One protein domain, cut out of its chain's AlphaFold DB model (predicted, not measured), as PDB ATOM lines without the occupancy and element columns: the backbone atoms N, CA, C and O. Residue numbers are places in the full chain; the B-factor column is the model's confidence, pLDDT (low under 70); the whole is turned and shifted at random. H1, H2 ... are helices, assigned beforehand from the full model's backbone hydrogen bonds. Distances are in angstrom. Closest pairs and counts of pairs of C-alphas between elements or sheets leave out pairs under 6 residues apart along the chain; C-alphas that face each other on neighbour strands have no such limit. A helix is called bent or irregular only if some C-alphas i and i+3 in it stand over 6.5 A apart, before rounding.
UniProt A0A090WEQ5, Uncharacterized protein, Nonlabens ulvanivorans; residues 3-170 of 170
ATOM      1  N   ILE A   3      -4.870  38.086 -18.627       49.81
ATOM      2  CA  ILE A   3      -3.493  37.976 -19.132       49.81
ATOM      3  C   ILE A   3      -2.789  39.348 -19.244       49.81
ATOM      4  O   ILE A   3      -1.625  39.484 -18.895       49.81
ATOM      5  N   GLU A   4      -3.498  40.410 -19.636       49.66
ATOM      6  CA  GLU A   4      -2.913  41.757 -19.798       49.66
ATOM      7  C   GLU A   4      -2.693  42.485 -18.462       49.66
ATOM      8  O   GLU A   4      -1.994  43.497 -18.413       49.66
ATOM      9  N   GLN A   5      -3.300  42.007 -17.370       51.81
ATOM     10  CA  GLN A   5      -3.074  42.567 -16.033       51.81
ATOM     11  C   GLN A   5      -1.733  42.115 -15.433       51.81
ATOM     12  O   GLN A   5      -1.208  42.836 -14.586       51.81
ATOM     13  N   GLY A   6      -1.142  41.015 -15.926       49.53
ATOM     14  CA  GLY A   6       0.213  40.581 -15.561       49.53
ATOM     15  C   GLY A   6       1.264  41.651 -15.878       49.53
ATOM     16  O   GLY A   6       2.049  42.015 -15.010       49.53
ATOM     17  N   TYR A   7       1.175  42.285 -17.051       50.69
ATOM     18  CA  TYR A   7       2.119  43.307 -17.537       50.69
ATOM     19  C   TYR A   7       2.216  44.599 -16.702       50.69
ATOM     20  O   TYR A   7       3.071  45.439 -16.977       50.69
ATOM     21  N   LYS A   8       1.348  44.807 -15.700       52.31
ATOM     22  CA  LYS A   8       1.396  45.988 -14.814       52.31
ATOM     23  C   LYS A   8       2.225  45.768 -13.542       52.31
ATOM     24  O   LYS A   8       2.396  46.713 -12.773       52.31
ATOM     25  N   GLY A   9       2.718  44.552 -13.308       50.75
ATOM     26  CA  GLY A   9       3.580  44.216 -12.177       50.75
ATOM     27  C   GLY A   9       5.056  44.447 -12.478       50.75
ATOM     28  O   GLY A   9       5.575  43.948 -13.465       50.75
ATOM     29  N   ASN A  10       5.755  45.152 -11.589       49.59
ATOM     30  CA  ASN A  10       7.197  45.413 -11.696       49.59
ATOM     31  C   ASN A  10       8.064  44.244 -11.159       49.59
ATOM     32  O   ASN A  10       9.242  44.421 -10.862       49.59
ATOM     33  N   LEU A  11       7.466  43.063 -10.954       54.09
ATOM     34  CA  LEU A  11       8.095  41.892 -10.342       54.09
ATOM     35  C   LEU A  11       8.047  40.708 -11.307       54.09
ATOM     36  O   LEU A  11       7.040  40.475 -11.967       54.09
ATOM     37  N   GLY A  12       9.159  39.974 -11.380       59.09
ATOM     38  CA  GLY A  12       9.343  38.876 -12.324       59.09
ATOM     39  C   GLY A  12       8.295  37.768 -12.190       59.09
ATOM     40  O   GLY A  12       7.834  37.444 -11.095       59.09
ATOM     41  N   VAL A  13       7.998  37.145 -13.332       62.16
ATOM     42  CA  VAL A  13       7.017  36.066 -13.556       62.16
ATOM     43  C   VAL A  13       7.074  34.947 -12.500       62.16
ATOM     44  O   VAL A  13       6.050  34.396 -12.102       62.16
ATOM     45  N   TRP A  14       8.264  34.662 -11.963       62.47
ATOM     46  CA  TRP A  14       8.509  33.660 -10.920       62.47
ATOM     47  C   TRP A  14       7.716  33.877  -9.620       62.47
ATOM     48  O   TRP A  14       7.324  32.904  -8.974       62.47
ATOM     49  N   ASN A  15       7.415  35.124  -9.250       68.06
ATOM     50  CA  ASN A  15       6.688  35.428  -8.011       68.06
ATOM     51  C   ASN A  15       5.205  35.031  -8.058       68.06
ATOM     52  O   ASN A  15       4.585  34.894  -7.002       68.06
ATOM     53  N   PHE A  16       4.645  34.829  -9.257       68.12
ATOM     54  CA  PHE A  16       3.276  34.339  -9.443       68.12
ATOM     55  C   PHE A  16       3.161  32.824  -9.244       68.12
ATOM     56  O   PHE A  16       2.107  32.330  -8.858       68.12
ATOM     57  N   PHE A  17       4.240  32.069  -9.466       73.56
ATOM     58  CA  PHE A  17       4.220  30.609  -9.348       73.56
ATOM     59  C   PHE A  17       4.496  30.104  -7.929       73.56
ATOM     60  O   PHE A  17       4.123  28.978  -7.612       73.56
ATOM     61  N   LEU A  18       5.081  30.924  -7.050       79.38
ATOM     62  CA  LEU A  18       5.508  30.493  -5.713       79.38
ATOM     63  C   LEU A  18       4.351  29.948  -4.859       79.38
ATOM     64  O   LEU A  18       4.463  28.851  -4.315       79.38
ATOM     65  N   ILE A  19       3.229  30.670  -4.770       79.88
ATOM     66  CA  ILE A  19       2.071  30.215  -3.984       79.88
ATOM     67  C   ILE A  19       1.369  29.010  -4.631       79.88
ATOM     68  O   ILE A  19       1.161  28.028  -3.921       79.88
ATOM     69  N   PRO A  20       1.015  29.020  -5.934       82.25
ATOM     70  CA  PRO A  20       0.407  27.856  -6.580       82.25
ATOM     71  C   PRO A  20       1.258  26.592  -6.473       82.25
ATOM     72  O   PRO A  20       0.733  25.534  -6.138       82.25
ATOM     73  N   VAL A  21       2.571  26.695  -6.699       84.50
ATOM     74  CA  VAL A  21       3.488  25.550  -6.592       84.50
ATOM     75  C   VAL A  21       3.614  25.090  -5.141       84.50
ATOM     76  O   VAL A  21       3.533  23.893  -4.885       84.50
ATOM     77  N   GLY A  22       3.738  26.013  -4.182       86.06
ATOM     78  CA  GLY A  22       3.756  25.675  -2.757       86.06
ATOM     79  C   GLY A  22       2.478  24.962  -2.306       86.06
ATOM     80  O   GLY A  22       2.548  23.951  -1.611       86.06
ATOM     81  N   PHE A  23       1.315  25.427  -2.766       86.12
ATOM     82  CA  PHE A  23       0.038  24.765  -2.508       86.12
ATOM     83  C   PHE A  23      -0.033  23.378  -3.161       86.12
ATOM     84  O   PHE A  23      -0.453  22.425  -2.513       86.12
ATOM     85  N   MET A  24       0.428  23.226  -4.407       86.56
ATOM     86  CA  MET A  24       0.479  21.916  -5.069       86.56
ATOM     87  C   MET A  24       1.384  20.930  -4.321       86.56
ATOM     88  O   MET A  24       0.996  19.783  -4.118       86.56
ATOM     89  N   LEU A  25       2.554  21.373  -3.852       89.94
ATOM     90  CA  LEU A  25       3.445  20.547  -3.032       89.94
ATOM     91  C   LEU A  25       2.795  20.163  -1.698       89.94
ATOM     92  O   LEU A  25       2.895  19.011  -1.286       89.94
ATOM     93  N   PHE A  26       2.089  21.096  -1.053       88.88
ATOM     94  CA  PHE A  26       1.324  20.816   0.160       88.88
ATOM     95  C   PHE A  26       0.223  19.771  -0.080       88.88
ATOM     96  O   PHE A  26       0.071  18.860   0.727       88.88
ATOM     97  N   MET A  27      -0.495  19.845  -1.205       88.31
ATOM     98  CA  MET A  27      -1.518  18.857  -1.572       88.31
ATOM     99  C   MET A  27      -0.917  17.475  -1.847       88.31
ATOM    100  O   MET A  27      -1.453  16.469  -1.388       88.31
ATOM    101  N   VAL A  28       0.221  17.414  -2.547       91.75
ATOM    102  CA  VAL A  28       0.951  16.157  -2.778       91.75
ATOM    103  C   VAL A  28       1.419  15.558  -1.451       91.75
ATOM    104  O   VAL A  28       1.216  14.371  -1.207       91.75
ATOM    105  N   PHE A  29       1.985  16.375  -0.562       92.06
ATOM    106  CA  PHE A  29       2.372  15.944   0.779       92.06
ATOM    107  C   PHE A  29       1.171  15.436   1.589       92.06
ATOM    108  O   PHE A  29       1.256  14.378   2.204       92.06
ATOM    109  N   ASN A  30       0.040  16.147   1.560       89.81
ATOM    110  CA  ASN A  30      -1.181  15.741   2.256       89.81
ATOM    111  C   ASN A  30      -1.715  14.392   1.748       89.81
ATOM    112  O   ASN A  30      -2.097  13.542   2.555       89.81
ATOM    113  N   TYR A  31      -1.668  14.160   0.434       89.12
ATOM    114  CA  TYR A  31      -2.026  12.877  -0.168       89.12
ATOM    115  C   TYR A  31      -1.119  11.744   0.330       89.12
ATOM    116  O   TYR A  31      -1.615  10.749   0.853       89.12
ATOM    117  N   PHE A  32       0.206  11.911   0.246       91.81
ATOM    118  CA  PHE A  32       1.144  10.896   0.736       91.81
ATOM    119  C   PHE A  32       1.003  10.651   2.240       91.81
ATOM    120  O   PHE A  32       0.983   9.502   2.664       91.81
ATOM    121  N   SER A  33       0.832  11.707   3.038       88.06
ATOM    122  CA  SER A  33       0.595  11.586   4.478       88.06
ATOM    123  C   SER A  33      -0.671  10.786   4.779       88.06
ATOM    124  O   SER A  33      -0.668   9.983   5.704       88.06
ATOM    125  N   THR A  34      -1.741  10.977   4.005       86.88
ATOM    126  CA  THR A  34      -2.987  10.218   4.181       86.88
ATOM    127  C   THR A  34      -2.788   8.749   3.821       86.88
ATOM    128  O   THR A  34      -3.230   7.878   4.563       86.88
ATOM    129  N   GLN A  35      -2.064   8.460   2.736       87.25
ATOM    130  CA  GLN A  35      -1.741   7.084   2.356       87.25
ATOM    131  C   GLN A  35      -0.880   6.374   3.406       87.25
ATOM    132  O   GLN A  35      -1.159   5.225   3.730       87.25
ATOM    133  N   MET A  36       0.113   7.061   3.978       87.69
ATOM    134  CA  MET A  36       0.929   6.511   5.064       87.69
ATOM    135  C   MET A  36       0.092   6.230   6.317       87.69
ATOM    136  O   MET A  36       0.233   5.171   6.912       87.69
ATOM    137  N   LEU A  37      -0.825   7.130   6.689       86.81
ATOM    138  CA  LEU A  37      -1.728   6.917   7.827       86.81
ATOM    139  C   LEU A  37      -2.662   5.717   7.618       86.81
ATOM    140  O   LEU A  37      -2.884   4.943   8.546       86.81
ATOM    141  N   VAL A  38      -3.189   5.553   6.403       87.88
ATOM    142  CA  VAL A  38      -4.008   4.393   6.010       87.88
ATOM    143  C   VAL A  38      -3.203   3.098   6.114       87.88
ATOM    144  O   VAL A  38      -3.704   2.105   6.637       87.88
ATOM    145  N   GLU A  39      -1.952   3.106   5.655       86.31
ATOM    146  CA  GLU A  39      -1.058   1.948   5.726       86.31
ATOM    147  C   GLU A  39      -0.675   1.597   7.175       86.31
ATOM    148  O   GLU A  39      -0.694   0.424   7.541       86.31
ATOM    149  N   GLU A  40      -0.400   2.594   8.021       85.44
ATOM    150  CA  GLU A  40      -0.051   2.398   9.436       85.44
ATOM    151  C   GLU A  40      -1.225   1.896  10.285       85.44
ATOM    152  O   GLU A  40      -1.043   1.037  11.149       85.44
ATOM    153  N   GLN A  41      -2.427   2.434  10.068       81.44
ATOM    154  CA  GLN A  41      -3.613   2.071  10.852       81.44
ATOM    155  C   GLN A  41      -4.344   0.851  10.280       81.44
ATOM    156  O   GLN A  41      -5.163   0.250  10.974       81.44
ATOM    157  N   GLY A  42      -4.067   0.472   9.028       82.38
ATOM    158  CA  GLY A  42      -4.779  -0.596   8.323       82.38
ATOM    159  C   GLY A  42      -6.262  -0.289   8.083       82.38
ATOM    160  O   GLY A  42      -7.038  -1.205   7.816       82.38
ATOM    161  N   GLN A  43      -6.658   0.980   8.208       83.62
ATOM    162  CA  GLN A  43      -8.036   1.456   8.104       83.62
ATOM    163  C   GLN A  43      -8.241   2.232   6.811       83.62
ATOM    164  O   GLN A  43      -7.337   2.925   6.342       83.62
ATOM    165  N   SER A  44      -9.445   2.168   6.242       85.88
ATOM    166  CA  SER A  44      -9.775   2.996   5.082       85.88
ATOM    167  C   SER A  44      -9.832   4.482   5.464       85.88
ATOM    168  O   SER A  44     -10.084   4.850   6.614       85.88
ATOM    169  N   VAL A  45      -9.655   5.369   4.478       84.06
ATOM    170  CA  VAL A  45      -9.825   6.824   4.675       84.06
ATOM    171  C   VAL A  45     -11.207   7.141   5.256       84.06
ATOM    172  O   VAL A  45     -11.344   8.029   6.093       84.06
ATOM    173  N   GLU A  46     -12.227   6.388   4.846       85.50
ATOM    174  CA  GLU A  46     -13.606   6.552   5.306       85.50
ATOM    175  C   GLU A  46     -13.748   6.246   6.799       85.50
ATOM    176  O   GLU A  46     -14.414   6.996   7.510       85.50
ATOM    177  N   GLU A  47     -13.082   5.200   7.293       86.44
ATOM    178  CA  GLU A  47     -13.076   4.844   8.714       86.44
ATOM    179  C   GLU A  47     -12.366   5.903   9.559       86.44
ATOM    180  O   GLU A  47     -12.887   6.327  10.592       86.44
ATOM    181  N   ILE A  48     -11.213   6.391   9.092       85.25
ATOM    182  CA  ILE A  48     -10.452   7.445   9.773       85.25
ATOM    183  C   ILE A  48     -11.281   8.735   9.833       85.25
ATOM    184  O   ILE A  48     -11.398   9.372  10.884       85.25
ATOM    185  N   MET A  49     -11.925   9.108   8.724       85.19
ATOM    186  CA  MET A  49     -12.825  10.259   8.684       85.19
ATOM    187  C   MET A  49     -14.040  10.069   9.596       85.19
ATOM    188  O   MET A  49     -14.435  11.014  10.281       85.19
ATOM    189  N   ALA A  50     -14.626   8.871   9.639       87.25
ATOM    190  CA  ALA A  50     -15.757   8.566  10.508       87.25
ATOM    191  C   ALA A  50     -15.387   8.728  11.988       87.25
ATOM    192  O   ALA A  50     -16.127   9.383  12.720       87.25
ATOM    193  N   GLN A  51     -14.214   8.243  12.402       87.81
ATOM    194  CA  GLN A  51     -13.703   8.420  13.765       87.81
ATOM    195  C   GLN A  51     -13.458   9.896  14.101       87.81
ATOM    196  O   GLN A  51     -13.864  10.373  15.161       87.81
ATOM    197  N   MET A  52     -12.848  10.663  13.190       85.31
ATOM    198  CA  MET A  52     -12.657  12.107  13.385       85.31
ATOM    199  C   MET A  52     -13.991  12.847  13.538       85.31
ATOM    200  O   MET A  52     -14.129  13.740  14.378       85.31
ATOM    201  N   ILE A  53     -14.989  12.463  12.742       89.06
ATOM    202  CA  ILE A  53     -16.343  13.007  12.811       89.06
ATOM    203  C   ILE A  53     -17.049  12.592  14.105       89.06
ATOM    204  O   ILE A  53     -17.817  13.389  14.641       89.06
ATOM    205  N   GLU A  54     -16.817  11.386  14.614       89.44
ATOM    206  CA  GLU A  54     -17.384  10.921  15.881       89.44
ATOM    207  C   GLU A  54     -16.802  11.694  17.070       89.44
ATOM    208  O   GLU A  54     -17.552  12.148  17.934       89.44
ATOM    209  N   MET A  55     -15.490  11.948  17.064       87.50
ATOM    210  CA  MET A  55     -14.815  12.710  18.120       87.50
ATOM    211  C   MET A  55     -15.195  14.197  18.139       87.50
ATOM    212  O   MET A  55     -15.403  14.769  19.206       87.50
ATOM    213  N   MET A  56     -15.253  14.849  16.972       87.62
ATOM    214  CA  MET A  56     -15.411  16.308  16.870       87.62
ATOM    215  C   MET A  56     -16.836  16.750  16.486       87.62
ATOM    216  O   MET A  56     -17.225  17.900  16.696       87.62
ATOM    217  N   GLY A  57     -17.637  15.847  15.928       87.19
ATOM    218  CA  GLY A  57     -18.952  16.132  15.366       87.19
ATOM    219  C   GLY A  57     -18.898  16.613  13.909       87.19
ATOM    220  O   GLY A  57     -17.982  17.312  13.476       87.19
ATOM    221  N   LYS A  58     -19.953  16.292  13.143       86.12
ATOM    222  CA  LYS A  58     -20.069  16.595  11.697       86.12
ATOM    223  C   LYS A  58     -19.928  18.086  11.359       86.12
ATOM    224  O   LYS A  58     -19.271  18.439  10.385       86.12
ATOM    225  N   MET A  59     -20.558  18.963  12.141       88.00
ATOM    226  CA  MET A  59     -20.590  20.402  11.852       88.00
ATOM    227  C   MET A  59     -19.254  21.098  12.165       88.00
ATOM    228  O   MET A  59     -18.746  21.781  11.276       88.00
ATOM    229  N   PRO A  60     -18.635  20.914  13.350       88.69
ATOM    230  CA  PRO A  60     -17.304  21.463  13.600       88.69
ATOM    231  C   PRO A  60     -16.251  20.910  12.632       88.69
ATOM    232  O   PRO A  60     -15.441  21.684  12.131       88.69
ATOM    233  N   PHE A  61     -16.324  19.620  12.272       90.38
ATOM    234  CA  PHE A  61     -15.454  19.032  11.247       90.38
ATOM    235  C   PHE A  61     -15.556  19.755   9.900       90.38
ATOM    236  O   PHE A  61     -14.534  20.126   9.321       90.38
ATOM    237  N   LEU A  62     -16.776  20.014   9.419       88.19
ATOM    238  CA  LEU A  62     -16.991  20.758   8.176       88.19
ATOM    239  C   LEU A  62     -16.426  22.185   8.260       88.19
ATOM    240  O   LEU A  62     -15.758  22.640   7.333       88.19
ATOM    241  N   ILE A  63     -16.673  22.885   9.370       90.44
ATOM    242  CA  ILE A  63     -16.215  24.266   9.570       90.44
ATOM    243  C   ILE A  63     -14.689  24.336   9.568       90.44
ATOM    244  O   ILE A  63     -14.134  25.178   8.872       90.44
ATOM    245  N   VAL A  64     -14.009  23.455  10.304       90.25
ATOM    246  CA  VAL A  64     -12.540  23.438  10.381       90.25
ATOM    247  C   VAL A  64     -11.926  23.182   9.004       90.25
ATOM    248  O   VAL A  64     -11.025  23.916   8.598       90.25
ATOM    249  N   ASN A  65     -12.455  22.216   8.248       88.56
ATOM    250  CA  ASN A  65     -11.977  21.937   6.892       88.56
ATOM    251  C   ASN A  65     -12.155  23.140   5.956       88.56
ATOM    252  O   ASN A  65     -11.240  23.492   5.213       88.56
ATOM    253  N   LEU A  66     -13.308  23.811   6.015       88.94
ATOM    254  CA  LEU A  66     -13.569  24.982   5.179       88.94
ATOM    255  C   LEU A  66     -12.784  26.229   5.626       88.94
ATOM    256  O   LEU A  66     -12.396  27.045   4.790       88.94
ATOM    257  N   LEU A  67     -12.497  26.372   6.923       89.19
ATOM    258  CA  LEU A  67     -11.682  27.465   7.459       89.19
ATOM    259  C   LEU A  67     -10.245  27.435   6.931       89.19
ATOM    260  O   LEU A  67      -9.658  28.501   6.745       89.19
ATOM    261  N   THR A  68      -9.695  26.261   6.612       88.19
ATOM    262  CA  THR A  68      -8.377  26.142   5.967       88.19
ATOM    263  C   THR A  68      -8.304  26.958   4.673       88.19
ATOM    264  O   THR A  68      -7.314  27.650   4.429       88.19
ATOM    265  N   PHE A  69      -9.378  26.975   3.877       87.50
ATOM    266  CA  PHE A  69      -9.446  27.784   2.656       87.50
ATOM    267  C   PHE A  69      -9.548  29.281   2.944       87.50
ATOM    268  O   PHE A  69      -8.990  30.085   2.199       87.50
ATOM    269  N   VAL A  70     -10.207  29.675   4.038       88.25
ATOM    270  CA  VAL A  70     -10.238  31.078   4.482       88.25
ATOM    271  C   VAL A  70      -8.826  31.545   4.836       88.25
ATOM    272  O   VAL A  70      -8.398  32.607   4.383       88.25
ATOM    273  N   VAL A  71      -8.069  30.736   5.582       87.75
ATOM    274  CA  VAL A  71      -6.665  31.025   5.916       87.75
ATOM    275  C   VAL A  71      -5.802  31.081   4.652       87.75
ATOM    276  O   VAL A  71      -5.006  32.010   4.493       87.75
ATOM    277  N   GLY A  72      -5.992  30.148   3.715       85.62
ATOM    278  CA  GLY A  72      -5.320  30.167   2.413       85.62
ATOM    279  C   GLY A  72      -5.611  31.444   1.620       85.62
ATOM    280  O   GLY A  72      -4.696  32.076   1.092       85.62
ATOM    281  N   LEU A  73      -6.869  31.888   1.598       85.00
ATOM    282  CA  LEU A  73      -7.298  33.102   0.903       85.00
ATOM    283  C   LEU A  73      -6.696  34.363   1.531       85.00
ATOM    284  O   LEU A  73      -6.178  35.222   0.818       85.00
ATOM    285  N   VAL A  74      -6.689  34.450   2.863       85.56
ATOM    286  CA  VAL A  74      -5.996  35.525   3.590       85.56
ATOM    287  C   VAL A  74      -4.503  35.523   3.260       85.56
ATOM    288  O   VAL A  74      -3.936  36.586   3.010       85.56
ATOM    289  N   SER A  75      -3.874  34.348   3.187       82.31
ATOM    290  CA  SER A  75      -2.449  34.217   2.851       82.31
ATOM    291  C   SER A  75      -2.146  34.741   1.443       82.31
ATOM    292  O   SER A  75      -1.191  35.498   1.266       82.31
ATOM    293  N   ILE A  76      -3.001  34.435   0.458       79.00
ATOM    294  CA  ILE A  76      -2.902  35.001  -0.897       79.00
ATOM    295  C   ILE A  76      -3.028  36.528  -0.851       79.00
ATOM    296  O   ILE A  76      -2.227  37.229  -1.465       79.00
ATOM    297  N   PHE A  77      -4.000  37.071  -0.116       77.19
ATOM    298  CA  PHE A  77      -4.201  38.522  -0.036       77.19
ATOM    299  C   PHE A  77      -3.035  39.252   0.630       77.19
ATOM    300  O   PHE A  77      -2.639  40.320   0.159       77.19
ATOM    301  N   VAL A  78      -2.461  38.677   1.687       79.94
ATOM    302  CA  VAL A  78      -1.251  39.201   2.331       79.94
ATOM    303  C   VAL A  78      -0.085  39.177   1.340       79.94
ATOM    304  O   VAL A  78       0.554  40.208   1.131       79.94
ATOM    305  N   TRP A  79       0.151  38.061   0.650       74.94
ATOM    306  CA  TRP A  79       1.224  37.958  -0.344       74.94
ATOM    307  C   TRP A  79       1.083  38.979  -1.476       74.94
ATOM    308  O   TRP A  79       2.019  39.711  -1.795       74.94
ATOM    309  N   VAL A  80      -0.114  39.092  -2.049       70.19
ATOM    310  CA  VAL A  80      -0.408  40.039  -3.130       70.19
ATOM    311  C   VAL A  80      -0.171  41.480  -2.684       70.19
ATOM    312  O   VAL A  80       0.466  42.256  -3.398       70.19
ATOM    313  N   LYS A  81      -0.674  41.842  -1.499       68.88
ATOM    314  CA  LYS A  81      -0.610  43.214  -0.995       68.88
ATOM    315  C   LYS A  81       0.811  43.625  -0.613       68.88
ATOM    316  O   LYS A  81       1.214  44.739  -0.937       68.88
ATOM    317  N   TYR A  82       1.545  42.762   0.087       68.88
ATOM    318  CA  TYR A  82       2.849  43.116   0.650       68.88
ATOM    319  C   TYR A  82       4.015  42.831  -0.296       68.88
ATOM    320  O   TYR A  82       4.938  43.637  -0.361       68.88
ATOM    321  N   ILE A  83       3.976  41.722  -1.037       65.56
ATOM    322  CA  ILE A  83       5.086  41.312  -1.907       65.56
ATOM    323  C   ILE A  83       4.845  41.779  -3.330       65.56
ATOM    324  O   ILE A  83       5.733  42.365  -3.934       65.56
ATOM    325  N   HIS A  84       3.638  41.580  -3.858       61.66
ATOM    326  CA  HIS A  84       3.342  41.936  -5.244       61.66
ATOM    327  C   HIS A  84       3.073  43.439  -5.445       61.66
ATOM    328  O   HIS A  84       3.136  43.915  -6.577       61.66
ATOM    329  N   GLN A  85       2.757  44.179  -4.369       59.41
ATOM    330  CA  GLN A  85       2.351  45.598  -4.374       59.41
ATOM    331  C   GLN A  85       1.248  45.931  -5.399       59.41
ATOM    332  O   GLN A  85       1.050  47.085  -5.782       59.41
ATOM    333  N   GLN A  86       0.499  44.923  -5.847       57.09
ATOM    334  CA  GLN A  86      -0.617  45.093  -6.762       57.09
ATOM    335  C   GLN A  86      -1.908  45.267  -5.966       57.09
ATOM    336  O   GLN A  86      -2.107  44.673  -4.904       57.09
ATOM    337  N   SER A  87      -2.819  46.087  -6.486       54.59
ATOM    338  CA  SER A  87      -4.129  46.250  -5.866       54.59
ATOM    339  C   SER A  87      -4.933  44.952  -5.995       54.59
ATOM    340  O   SER A  87      -5.054  44.384  -7.081       54.59
ATOM    341  N   ILE A  88      -5.542  44.506  -4.891       55.09
ATOM    342  CA  ILE A  88      -6.429  43.323  -4.828       55.09
ATOM    343  C   ILE A  88      -7.565  43.429  -5.873       55.09
ATOM    344  O   ILE A  88      -8.061  42.430  -6.397       55.09
ATOM    345  N   THR A  89      -7.917  44.658  -6.265       50.72
ATOM    346  CA  THR A  89      -8.871  44.974  -7.334       50.72
ATOM    347  C   THR A  89      -8.443  44.504  -8.726       50.72
ATOM    348  O   THR A  89      -9.315  44.165  -9.520       50.72
ATOM    349  N   SER A  90      -7.139  44.440  -9.027       50.41
ATOM    350  CA  SER A  90      -6.634  43.937 -10.316       50.41
ATOM    351  C   SER A  90      -6.775  42.416 -10.437       50.41
ATOM    352  O   SER A  90      -7.031  41.907 -11.518       50.41
ATOM    353  N   LEU A  91      -6.679  41.688  -9.321       51.50
ATOM    354  CA  LEU A  91      -6.840  40.228  -9.274       51.50
ATOM    355  C   LEU A  91      -8.304  39.783  -9.221       51.50
ATOM    356  O   LEU A  91      -8.657  38.737  -9.754       51.50
ATOM    357  N   THR A  92      -9.164  40.583  -8.594       50.84
ATOM    358  CA  THR A  92     -10.577  40.232  -8.386       50.84
ATOM    359  C   THR A  92     -11.428  40.490  -9.622       50.84
ATOM    360  O   THR A  92     -12.422  39.801  -9.847       50.84
ATOM    361  N   THR A  93     -11.076  41.478 -10.452       47.19
ATOM    362  CA  THR A  93     -11.887  41.755 -11.633       47.19
ATOM    363  C   THR A  93     -11.119  42.400 -12.782       47.19
ATOM    364  O   THR A  93     -10.410  43.392 -12.636       47.19
ATOM    365  N   SER A  94     -11.346  41.863 -13.979       46.22
ATOM    366  CA  SER A  94     -11.037  42.515 -15.256       46.22
ATOM    367  C   SER A  94     -12.222  43.352 -15.790       46.22
ATOM    368  O   SER A  94     -12.094  43.970 -16.847       46.22
ATOM    369  N   ARG A  95     -13.399  43.378 -15.126       52.06
ATOM    370  CA  ARG A  95     -14.620  44.035 -15.651       52.06
ATOM    371  C   ARG A  95     -15.287  45.001 -14.663       52.06
ATOM    372  O   ARG A  95     -15.335  44.771 -13.467       52.06
ATOM    373  N   LYS A  96     -15.889  46.071 -15.200       50.72
ATOM    374  CA  LYS A  96     -16.522  47.167 -14.435       50.72
ATOM    375  C   LYS A  96     -17.881  46.844 -13.779       50.72
ATOM    376  O   LYS A  96     -18.325  47.646 -12.965       50.72
ATOM    377  N   LYS A  97     -18.573  45.747 -14.125       55.56
ATOM    378  CA  LYS A  97     -19.895  45.390 -13.557       55.56
ATOM    379  C   LYS A  97     -20.115  43.876 -13.488       55.56
ATOM    380  O   LYS A  97     -19.774  43.162 -14.429       55.56
ATOM    381  N   ILE A  98     -20.742  43.430 -12.399       64.50
ATOM    382  CA  ILE A  98     -21.273  42.073 -12.221       64.50
ATOM    383  C   ILE A  98     -22.629  41.990 -12.934       64.50
ATOM    384  O   ILE A  98     -23.526  42.788 -12.659       64.50
ATOM    385  N   ASP A  99     -22.777  41.038 -13.857       76.62
ATOM    386  CA  ASP A  99     -24.046  40.769 -14.538       76.62
ATOM    387  C   ASP A  99     -24.893  39.784 -13.720       76.62
ATOM    388  O   ASP A  99     -24.768  38.562 -13.832       76.62
ATOM    389  N   TRP A 100     -25.766  40.335 -12.879       78.25
ATOM    390  CA  TRP A 100     -26.663  39.572 -12.012       78.25
ATOM    391  C   TRP A 100     -27.674  38.711 -12.779       78.25
ATOM    392  O   TRP A 100     -28.055  37.648 -12.287       78.25
ATOM    393  N   LYS A 101     -28.080  39.114 -13.994       83.50
ATOM    394  CA  LYS A 101     -29.008  38.313 -14.811       83.50
ATOM    395  C   LYS A 101     -28.349  37.012 -15.243       83.50
ATOM    396  O   LYS A 101     -28.966  35.952 -15.175       83.50
ATOM    397  N   ARG A 102     -27.077  37.083 -15.637       80.25
ATOM    398  CA  ARG A 102     -26.303  35.903 -16.027       80.25
ATOM    399  C   ARG A 102     -26.067  34.954 -14.855       80.25
ATOM    400  O   ARG A 102     -26.159  33.746 -15.048       80.25
ATOM    401  N   ILE A 103     -25.796  35.481 -13.659       83.50
ATOM    402  CA  ILE A 103     -25.634  34.660 -12.449       83.50
ATOM    403  C   ILE A 103     -26.934  33.917 -12.136       83.50
ATOM    404  O   ILE A 103     -26.902  32.702 -11.974       83.50
ATOM    405  N   GLY A 104     -28.074  34.616 -12.124       85.88
ATOM    406  CA  GLY A 104     -29.378  33.992 -11.876       85.88
ATOM    407  C   GLY A 104     -29.729  32.916 -12.907       85.88
ATOM    408  O   GLY A 104     -30.164  31.830 -12.535       85.88
ATOM    409  N   PHE A 105     -29.469  33.176 -14.193       89.94
ATOM    410  CA  PHE A 105     -29.673  32.185 -15.253       89.94
ATOM    411  C   PHE A 105     -28.790  30.944 -15.064       89.94
ATOM    412  O   PHE A 105     -29.292  29.826 -15.123       89.94
ATOM    413  N   MET A 106     -27.492  31.128 -14.799       89.06
ATOM    414  CA  MET A 106     -26.564  30.008 -14.610       89.06
ATOM    415  C   MET A 106     -26.876  29.211 -13.346       89.06
ATOM    416  O   MET A 106     -26.799  27.987 -13.374       89.06
ATOM    417  N   PHE A 107     -27.278  29.885 -12.267       88.62
ATOM    418  CA  PHE A 107     -27.736  29.231 -11.046       88.62
ATOM    419  C   PHE A 107     -28.953  28.343 -11.319       88.62
ATOM    420  O   PHE A 107     -28.948  27.172 -10.956       88.62
ATOM    421  N   LEU A 108     -29.972  28.873 -12.001       92.00
ATOM    422  CA  LEU A 108     -31.207  28.138 -12.270       92.00
ATOM    423  C   LEU A 108     -30.980  26.986 -13.258       92.00
ATOM    424  O   LEU A 108     -31.529  25.900 -13.077       92.00
ATOM    425  N   PHE A 109     -30.125  27.192 -14.260       93.88
ATOM    426  CA  PHE A 109     -29.716  26.159 -15.208       93.88
ATOM    427  C   PHE A 109     -29.008  24.992 -14.508       93.88
ATOM    428  O   PHE A 109     -29.431  23.845 -14.646       93.88
ATOM    429  N   TRP A 110     -27.984  25.282 -13.699       93.62
ATOM    430  CA  TRP A 110     -27.263  24.254 -12.949       93.62
ATOM    431  C   TRP A 110     -28.139  23.580 -11.897       93.62
ATOM    432  O   TRP A 110     -28.129  22.357 -11.815       93.62
ATOM    433  N   ALA A 111     -28.955  24.337 -11.159       92.31
ATOM    434  CA  ALA A 111     -29.888  23.771 -10.190       92.31
ATOM    435  C   ALA A 111     -30.877  22.802 -10.855       92.31
ATOM    436  O   ALA A 111     -31.118  21.717 -10.332       92.31
ATOM    437  N   THR A 112     -31.402  23.156 -12.032       95.31
ATOM    438  CA  THR A 112     -32.318  22.289 -12.787       95.31
ATOM    439  C   THR A 112     -31.633  20.992 -13.200       95.31
ATOM    440  O   THR A 112     -32.194  19.919 -12.995       95.31
ATOM    441  N   ILE A 113     -30.412  21.075 -13.738       95.94
ATOM    442  CA  ILE A 113     -29.644  19.887 -14.128       95.94
ATOM    443  C   ILE A 113     -29.358  19.010 -12.908       95.94
ATOM    444  O   ILE A 113     -29.635  17.818 -12.959       95.94
ATOM    445  N   SER A 114     -28.874  19.585 -11.804       93.06
ATOM    446  CA  SER A 114     -28.548  18.839 -10.584       93.06
ATOM    447  C   SER A 114     -29.764  18.134  -9.982       93.06
ATOM    448  O   SER A 114     -29.672  16.967  -9.597       93.06
ATOM    449  N   VAL A 115     -30.919  18.806  -9.931       93.56
ATOM    450  CA  VAL A 115     -32.169  18.202  -9.447       93.56
ATOM    451  C   VAL A 115     -32.637  17.102 -10.396       93.56
ATOM    452  O   VAL A 115     -33.011  16.027  -9.935       93.56
ATOM    453  N   ALA A 116     -32.575  17.322 -11.710       94.31
ATOM    454  CA  ALA A 116     -32.954  16.312 -12.694       94.31
ATOM    455  C   ALA A 116     -32.072  15.059 -12.591       94.31
ATOM    456  O   ALA A 116     -32.597  13.947 -12.574       94.31
ATOM    457  N   THR A 117     -30.752  15.225 -12.455       92.38
ATOM    458  CA  THR A 117     -29.831  14.097 -12.267       92.38
ATOM    459  C   THR A 117     -30.087  13.372 -10.954       92.38
ATOM    460  O   THR A 117     -30.115  12.149 -10.945       92.38
ATOM    461  N   MET A 118     -30.347  14.107  -9.867       90.25
ATOM    462  CA  MET A 118     -30.666  13.509  -8.570       90.25
ATOM    463  C   MET A 118     -31.948  12.675  -8.646       90.25
ATOM    464  O   MET A 118     -31.958  11.533  -8.199       90.25
ATOM    465  N   LEU A 119     -33.017  13.218  -9.236       90.44
ATOM    466  CA  LEU A 119     -34.276  12.492  -9.403       90.44
ATOM    467  C   LEU A 119     -34.084  11.245 -10.264       90.44
ATOM    468  O   LEU A 119     -34.569  10.181  -9.894       90.44
ATOM    469  N   LEU A 120     -33.345  11.352 -11.372       92.50
ATOM    470  CA  LEU A 120     -33.038  10.207 -12.225       92.50
ATOM    471  C   LEU A 120     -32.298   9.117 -11.441       92.50
ATOM    472  O   LEU A 120     -32.689   7.957 -11.518       92.50
ATOM    473  N   SER A 121     -31.304   9.479 -10.627       87.75
ATOM    474  CA  SER A 121     -30.604   8.525  -9.759       87.75
ATOM    475  C   SER A 121     -31.536   7.851  -8.748       87.75
ATOM    476  O   SER A 121     -31.453   6.636  -8.576       87.75
ATOM    477  N   VAL A 122     -32.452   8.604  -8.130       88.12
ATOM    478  CA  VAL A 122     -33.444   8.062  -7.182       88.12
ATOM    479  C   VAL A 122     -34.403   7.087  -7.871       88.12
ATOM    480  O   VAL A 122     -34.715   6.044  -7.304       88.12
ATOM    481  N   TYR A 123     -34.846   7.381  -9.098       87.56
ATOM    482  CA  TYR A 123     -35.699   6.467  -9.866       87.56
ATOM    483  C   TYR A 123     -34.956   5.216 -10.348       87.56
ATOM    484  O   TYR A 123     -35.559   4.149 -10.418       87.56
ATOM    485  N   SER A 124     -33.673   5.334 -10.705       87.50
ATOM    486  CA  SER A 124     -32.884   4.208 -11.219       87.50
ATOM    487  C   SER A 124     -32.451   3.217 -10.140       87.50
ATOM    488  O   SER A 124     -32.334   2.035 -10.446       87.50
ATOM    489  N   ALA A 125     -32.202   3.669  -8.910       85.25
ATOM    490  CA  ALA A 125     -31.772   2.801  -7.814       85.25
ATOM    491  C   ALA A 125     -32.330   3.296  -6.467       85.25
ATOM    492  O   ALA A 125     -31.577   3.831  -5.648       85.25
ATOM    493  N   PRO A 126     -33.645   3.147  -6.227       77.19
ATOM    494  CA  PRO A 126     -34.293   3.661  -5.021       77.19
ATOM    495  C   PRO A 126     -33.769   3.005  -3.736       77.19
ATOM    496  O   PRO A 126     -33.770   3.643  -2.688       77.19
ATOM    497  N   GLU A 127     -33.261   1.773  -3.817       81.00
ATOM    498  CA  GLU A 127     -32.613   1.065  -2.703       81.00
ATOM    499  C   GLU A 127     -31.356   1.756  -2.148       81.00
ATOM    500  O   GLU A 127     -30.988   1.508  -1.004       81.00
ATOM    501  N   ASN A 128     -30.728   2.658  -2.911       79.81
ATOM    502  CA  ASN A 128     -29.528   3.382  -2.483       79.81
ATOM    503  C   ASN A 128     -29.832   4.706  -1.758       79.81
ATOM    504  O   ASN A 128     -28.904   5.418  -1.373       79.81
ATOM    505  N   PHE A 129     -31.108   5.076  -1.596       79.25
ATOM    506  CA  PHE A 129     -31.501   6.364  -1.024       79.25
ATOM    507  C   PHE A 129     -32.351   6.192   0.231       79.25
ATOM    508  O   PHE A 129     -33.482   5.717   0.184       79.25
ATOM    509  N   GLU A 130     -31.841   6.686   1.357       80.50
ATOM    510  CA  GLU A 130     -32.604   6.792   2.598       80.50
ATOM    511  C   GLU A 130     -33.075   8.227   2.841       80.50
ATOM    512  O   GLU A 130     -32.311   9.194   2.756       80.50
ATOM    513  N   TYR A 131     -34.350   8.382   3.203       76.75
ATOM    514  CA  TYR A 131     -34.889   9.680   3.590       76.75
ATOM    515  C   TYR A 131     -34.454  10.038   5.019       76.75
ATOM    516  O   TYR A 131     -35.057   9.601   5.996       76.75
ATOM    517  N   ASN A 132     -33.410  10.863   5.152       80.31
ATOM    518  CA  ASN A 132     -32.846  11.285   6.443       80.31
ATOM    519  C   ASN A 132     -33.007  12.797   6.702       80.31
ATOM    520  O   ASN A 132     -32.065  13.488   7.097       80.31
ATOM    521  N   LEU A 133     -34.188  13.361   6.440       81.00
ATOM    522  CA  LEU A 133     -34.377  14.804   6.582       81.00
ATOM    523  C   LEU A 133     -34.529  15.213   8.056       81.00
ATOM    524  O   LEU A 133     -35.583  15.053   8.668       81.00
ATOM    525  N   ASN A 134     -33.466  15.782   8.626       85.25
ATOM    526  CA  ASN A 134     -33.467  16.338   9.977       85.25
ATOM    527  C   ASN A 134     -33.271  17.858   9.932       85.25
ATOM    528  O   ASN A 134     -32.146  18.342   9.799       85.25
ATOM    529  N   TRP A 135     -34.360  18.613  10.093       85.38
ATOM    530  CA  TRP A 135     -34.358  20.081  10.044       85.38
ATOM    531  C   TRP A 135     -33.362  20.729  11.013       85.38
ATOM    532  O   TRP A 135     -32.704  21.704  10.652       85.38
ATOM    533  N   SER A 136     -33.192  20.157  12.210       85.94
ATOM    534  CA  SER A 136     -32.266  20.678  13.222       85.94
ATOM    535  C   SER A 136     -30.801  20.568  12.801       85.94
ATOM    536  O   SER A 136     -29.991  21.374  13.246       85.94
ATOM    537  N   LYS A 137     -30.447  19.581  11.970       84.69
ATOM    538  CA  LYS A 137     -29.088  19.415  11.423       84.69
ATOM    539  C   LYS A 137     -28.936  20.096  10.062       84.69
ATOM    540  O   LYS A 137     -27.864  20.601   9.745       84.69
ATOM    541  N   PHE A 138     -30.012  20.138   9.281       87.31
ATOM    542  CA  PHE A 138     -30.028  20.681   7.929       87.31
ATOM    543  C   PHE A 138     -29.888  22.204   7.904       87.31
ATOM    544  O   PHE A 138     -29.048  22.718   7.173       87.31
ATOM    545  N   ILE A 139     -30.659  22.935   8.718       89.75
ATOM    546  CA  ILE A 139     -30.649  24.408   8.689       89.75
ATOM    547  C   ILE A 139     -29.257  24.975   9.022       89.75
ATOM    548  O   ILE A 139     -28.760  25.783   8.235       89.75
ATOM    549  N   PRO A 140     -28.574  24.547  10.107       88.81
ATOM    550  CA  PRO A 140     -27.218  25.015  10.384       88.81
ATOM    551  C   PRO A 140     -26.233  24.665   9.266       88.81
ATOM    552  O   PRO A 140     -25.404  25.496   8.903       88.81
ATOM    553  N   LEU A 141     -26.346  23.465   8.685       87.94
ATOM    554  CA  LEU A 141     -25.483  23.025   7.591       87.94
ATOM    555  C   LEU A 141     -25.655  23.904   6.349       87.94
ATOM    556  O   LEU A 141     -24.661  24.353   5.793       87.94
ATOM    557  N   VAL A 142     -26.893  24.225   5.966       89.75
ATOM    558  CA  VAL A 142     -27.179  25.155   4.864       89.75
ATOM    559  C   VAL A 142     -26.535  26.515   5.131       89.75
ATOM    560  O   VAL A 142     -25.813  27.021   4.278       89.75
ATOM    561  N   VAL A 143     -26.732  27.092   6.318       91.44
ATOM    562  CA  VAL A 143     -26.158  28.405   6.665       91.44
ATOM    563  C   VAL A 143     -24.631  28.391   6.560       91.44
ATOM    564  O   VAL A 143     -24.051  29.275   5.928       91.44
ATOM    565  N   VAL A 144     -23.978  27.373   7.127       89.94
ATOM    566  CA  VAL A 144     -22.518  27.213   7.055       89.94
ATOM    567  C   VAL A 144     -22.061  27.041   5.609       89.94
ATOM    568  O   VAL A 144     -21.101  27.690   5.197       89.94
ATOM    569  N   SER A 145     -22.757  26.223   4.818       88.88
ATOM    570  CA  SER A 145     -22.414  25.990   3.418       88.88
ATOM    571  C   SER A 145     -22.493  27.272   2.590       88.88
ATOM    572  O   SER A 145     -21.543  27.607   1.888       88.88
ATOM    573  N   PHE A 146     -23.582  28.035   2.715       88.25
ATOM    574  CA  PHE A 146     -23.744  29.305   2.003       88.25
ATOM    575  C   PHE A 146     -22.710  30.359   2.414       88.25
ATOM    576  O   PHE A 146     -22.363  31.206   1.595       88.25
ATOM    577  N   LEU A 147     -22.208  30.313   3.651       89.25
ATOM    578  CA  LEU A 147     -21.186  31.242   4.128       89.25
ATOM    579  C   LEU A 147     -19.776  30.835   3.684       89.25
ATOM    580  O   LEU A 147     -19.018  31.678   3.214       89.25
ATOM    581  N   LEU A 148     -19.409  29.561   3.856       88.81
ATOM    582  CA  LEU A 148     -18.020  29.105   3.757       88.81
ATOM    583  C   LEU A 148     -17.611  28.617   2.359       88.81
ATOM    584  O   LEU A 148     -16.475  28.849   1.947       88.81
ATOM    585  N   PHE A 149     -18.515  28.006   1.587       88.38
ATOM    586  CA  PHE A 149     -18.194  27.540   0.228       88.38
ATOM    587  C   PHE A 149     -17.806  28.675  -0.737       88.38
ATOM    588  O   PHE A 149     -16.914  28.474  -1.567       88.38
ATOM    589  N   PRO A 150     -18.388  29.891  -0.649       87.12
ATOM    590  CA  PRO A 150     -17.905  31.017  -1.443       87.12
ATOM    591  C   PRO A 150     -16.435  31.360  -1.185       87.12
ATOM    592  O   PRO A 150     -15.741  31.760  -2.116       87.12
ATOM    593  N   PHE A 151     -15.930  31.184   0.041       87.56
ATOM    594  CA  PHE A 151     -14.512  31.418   0.333       87.56
ATOM    595  C   PHE A 151     -13.617  30.344  -0.281       87.56
ATOM    596  O   PHE A 151     -12.564  30.682  -0.817       87.56
ATOM    597  N   GLN A 152     -14.049  29.081  -0.264       87.62
ATOM    598  CA  GLN A 152     -13.334  27.988  -0.927       87.62
ATOM    599  C   GLN A 152     -13.228  28.230  -2.437       87.62
ATOM    600  O   GLN A 152     -12.130  28.255  -2.988       87.62
ATOM    601  N   THR A 153     -14.356  28.483  -3.103       88.44
ATOM    602  CA  THR A 153     -14.358  28.727  -4.554       88.44
ATOM    603  C   THR A 153     -13.571  29.987  -4.917       88.44
ATOM    604  O   THR A 153     -12.844  29.999  -5.908       88.44
ATOM    605  N   SER A 154     -13.640  31.029  -4.083       85.12
ATOM    606  CA  SER A 154     -12.814  32.228  -4.250       85.12
ATOM    607  C   SER A 154     -11.324  31.914  -4.134       85.12
ATOM    608  O   SER A 154     -10.546  32.397  -4.951       85.12
ATOM    609  N   PHE A 155     -10.909  31.113  -3.148       87.62
ATOM    610  CA  PHE A 155      -9.508  30.725  -2.974       87.62
ATOM    611  C   PHE A 155      -8.967  30.038  -4.229       87.62
ATOM    612  O   PHE A 155      -7.934  30.457  -4.751       87.62
ATOM    613  N   GLU A 156      -9.690  29.043  -4.745       86.19
ATOM    614  CA  GLU A 156      -9.307  28.326  -5.963       86.19
ATOM    615  C   GLU A 156      -9.239  29.264  -7.174       86.19
ATOM    616  O   GLU A 156      -8.264  29.238  -7.926       86.19
ATOM    617  N   GLU A 157     -10.218  30.157  -7.338       83.62
ATOM    618  CA  GLU A 157     -10.226  31.133  -8.429       83.62
ATOM    619  C   GLU A 157      -9.011  32.077  -8.355       83.62
ATOM    620  O   GLU A 157      -8.347  32.311  -9.368       83.62
ATOM    621  N   TYR A 158      -8.652  32.588  -7.172       82.25
ATOM    622  CA  TYR A 158      -7.467  33.441  -7.015       82.25
ATOM    623  C   TYR A 158      -6.157  32.675  -7.201       82.25
ATOM    624  O   TYR A 158      -5.223  33.211  -7.799       82.25
ATOM    625  N   LEU A 159      -6.078  31.437  -6.717       83.38
ATOM    626  CA  LEU A 159      -4.892  30.600  -6.851       83.38
ATOM    627  C   LEU A 159      -4.642  30.237  -8.321       83.38
ATOM    628  O   LEU A 159      -3.560  30.482  -8.856       83.38
ATOM    629  N   PHE A 160      -5.654  29.695  -8.996       81.56
ATOM    630  CA  PHE A 160      -5.515  29.222 -10.368       81.56
ATOM    631  C   PHE A 160      -5.589  30.362 -11.375       81.56
ATOM    632  O   PHE A 160      -4.707  30.494 -12.220       81.56
ATOM    633  N   ARG A 161      -6.614  31.215 -11.315       75.31
ATOM    634  CA  ARG A 161      -6.784  32.272 -12.323       75.31
ATOM    635  C   ARG A 161      -6.024  33.539 -11.994       75.31
ATOM    636  O   ARG A 161      -5.511  34.190 -12.900       75.31
ATOM    637  N   GLY A 162      -5.962  33.890 -10.716       69.19
ATOM    638  CA  GLY A 162      -5.262  35.085 -10.263       69.19
ATOM    639  C   GLY A 162      -3.742  34.948 -10.323       69.19
ATOM    640  O   GLY A 162      -3.079  35.873 -10.765       69.19
ATOM    641  N   GLN A 163      -3.179  33.814  -9.906       73.38
ATOM    642  CA  GLN A 163      -1.724  33.631  -9.858       73.38
ATOM    643  C   GLN A 163      -1.219  32.768 -11.020       73.38
ATOM    644  O   GLN A 163      -0.430  33.242 -11.834       73.38
ATOM    645  N   LEU A 164      -1.712  31.532 -11.158       75.88
ATOM    646  CA  LEU A 164      -1.166  30.577 -12.131       75.88
ATOM    647  C   LEU A 164      -1.415  31.002 -13.591       75.88
ATOM    648  O   LEU A 164      -0.478  31.030 -14.384       75.88
ATOM    649  N   LEU A 165      -2.642  31.392 -13.959       73.94
ATOM    650  CA  LEU A 165      -2.942  31.843 -15.328       73.94
ATOM    651  C   LEU A 165      -2.300  33.194 -15.672       73.94
ATOM    652  O   LEU A 165      -1.942  33.405 -16.826       73.94
ATOM    653  N   GLN A 166      -2.145  34.104 -14.704       65.69
ATOM    654  CA  GLN A 166      -1.424  35.364 -14.936       65.69
ATOM    655  C   GLN A 166       0.078  35.123 -15.120       65.69
ATOM    656  O   GLN A 166       0.680  35.750 -15.984       65.69
ATOM    657  N   GLY A 167       0.661  34.178 -14.373       64.50
ATOM    658  CA  GLY A 167       2.050  33.755 -14.550       64.50
ATOM    659  C   GLY A 167       2.309  33.057 -15.890       64.50
ATOM    660  O   GLY A 167       3.353  33.278 -16.487       64.50
ATOM    661  N   LEU A 168       1.364  32.248 -16.388       67.06
ATOM    662  CA  LEU A 168       1.460  31.603 -17.711       67.06
ATOM    663  C   LEU A 168       1.201  32.556 -18.887       67.06
ATOM    664  O   LEU A 168       1.530  32.228 -20.023       67.06
ATOM    665  N   GLY A 169       0.536  33.684 -18.636       58.81
ATOM    666  CA  GLY A 169       0.206  34.685 -19.651       58.81
ATOM    667  C   GLY A 169       1.304  35.723 -19.908       58.81
ATOM    668  O   GLY A 169       1.120  36.573 -20.780       58.81
ATOM    669  N   TYR A 170       2.387  35.673 -19.133       50.19
ATOM    670  CA  TYR A 170       3.585  36.504 -19.264       50.19
ATOM    671  C   TYR A 170       4.581  35.886 -20.247       50.19
ATOM    672  O   TYR A 170       5.228  36.668 -20.981       50.19
TER     673      TYR A 170
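Overview. This is residues 3 to 170 of the 170 residues of an uncharacterized protein of Nonlabens ulvanivorans (UniProt A0A090WEQ5). This is an open frame of long helices: H7 runs through the middle with H4 alongside it, H2 meets both near one end and splays away from H4 as a narrow V, and the short H3 crosses the open end of that V. H6 stands off by itself, tied to the rest through the links at its two ends, while small H1 and H5 pack on H7 near its last residues. The printed part has 168 residues with seven named helices, H1 to H7 in chain order, and no named strand, so the class is all helix. The whole is loose, with a radius of gyration of the C-alphas of 20.5 A, and spans 59 by 49 by 29 A.

Arrangement. Start at H1, residues 3 to 8, which touches residues 165 to 167 of H7, residues 135 to 168, the hub; their closest C-alphas, Ile 3 and Gln 166, are 5.4 A apart. Next, H2, residues 14 to 41, touches H7 with residues 14 to 20 alone, at a steep tilt of 49 degrees, opposite ways; the closest C-alphas, Phe 16 and Gln 163, are 5.1 A apart. H3, residues 45 to 56, is close to H2 but not clearly touching, about perpendicular at 87 degrees, with C-alphas 38 and 45 closest at 6.4 A. H4, residues 58 to 82, touches H7 at a shallow tilt of 30 degrees, the same way, closest at the C-alphas of Leu 73 and Phe 155, 5.1 A. H5, residues 88 to 92, touches H7, with C-alphas 91 and 162 closest at 5.5 A. H6, residues 100 to 124, touches no helix. Every O i to N i+4 pair is within hydrogen-bond range in H3, H5 and H6, against 21 of 24 in H2, 19 of 21 in H4, 24 of 30 in H7 and 0 of 2 in H1, where 2 of 3 O i to N i+3 pairs are.

Along the chain. Find C-alpha 3 at (-3.493, 37.976, -19.132), where H1 begins. H2 is 40.2 A long and only just irregular, with C-alphas 16 and 19 6.9 A apart; H3 measures 16.4 A. H4 is 36.8 A long and H6 35.9 A, beginning at C-alpha 100, (-26.663, 39.572, -12.012). H7, 46.8 A long, has a kink of 34 degrees near residue 146 and ends at C-alpha 168, (1.460, 31.603, -17.711).

Size, cuts and confidence. The C-alphas farthest apart, of Asn 10 and Glu 127, are 60.3 A apart. The printed part has no cut, and no link is long. Mean pLDDT of the printed part is 79.5; residues 3 to 16, 81 to 98, 162 and 166 to 170 are under 70.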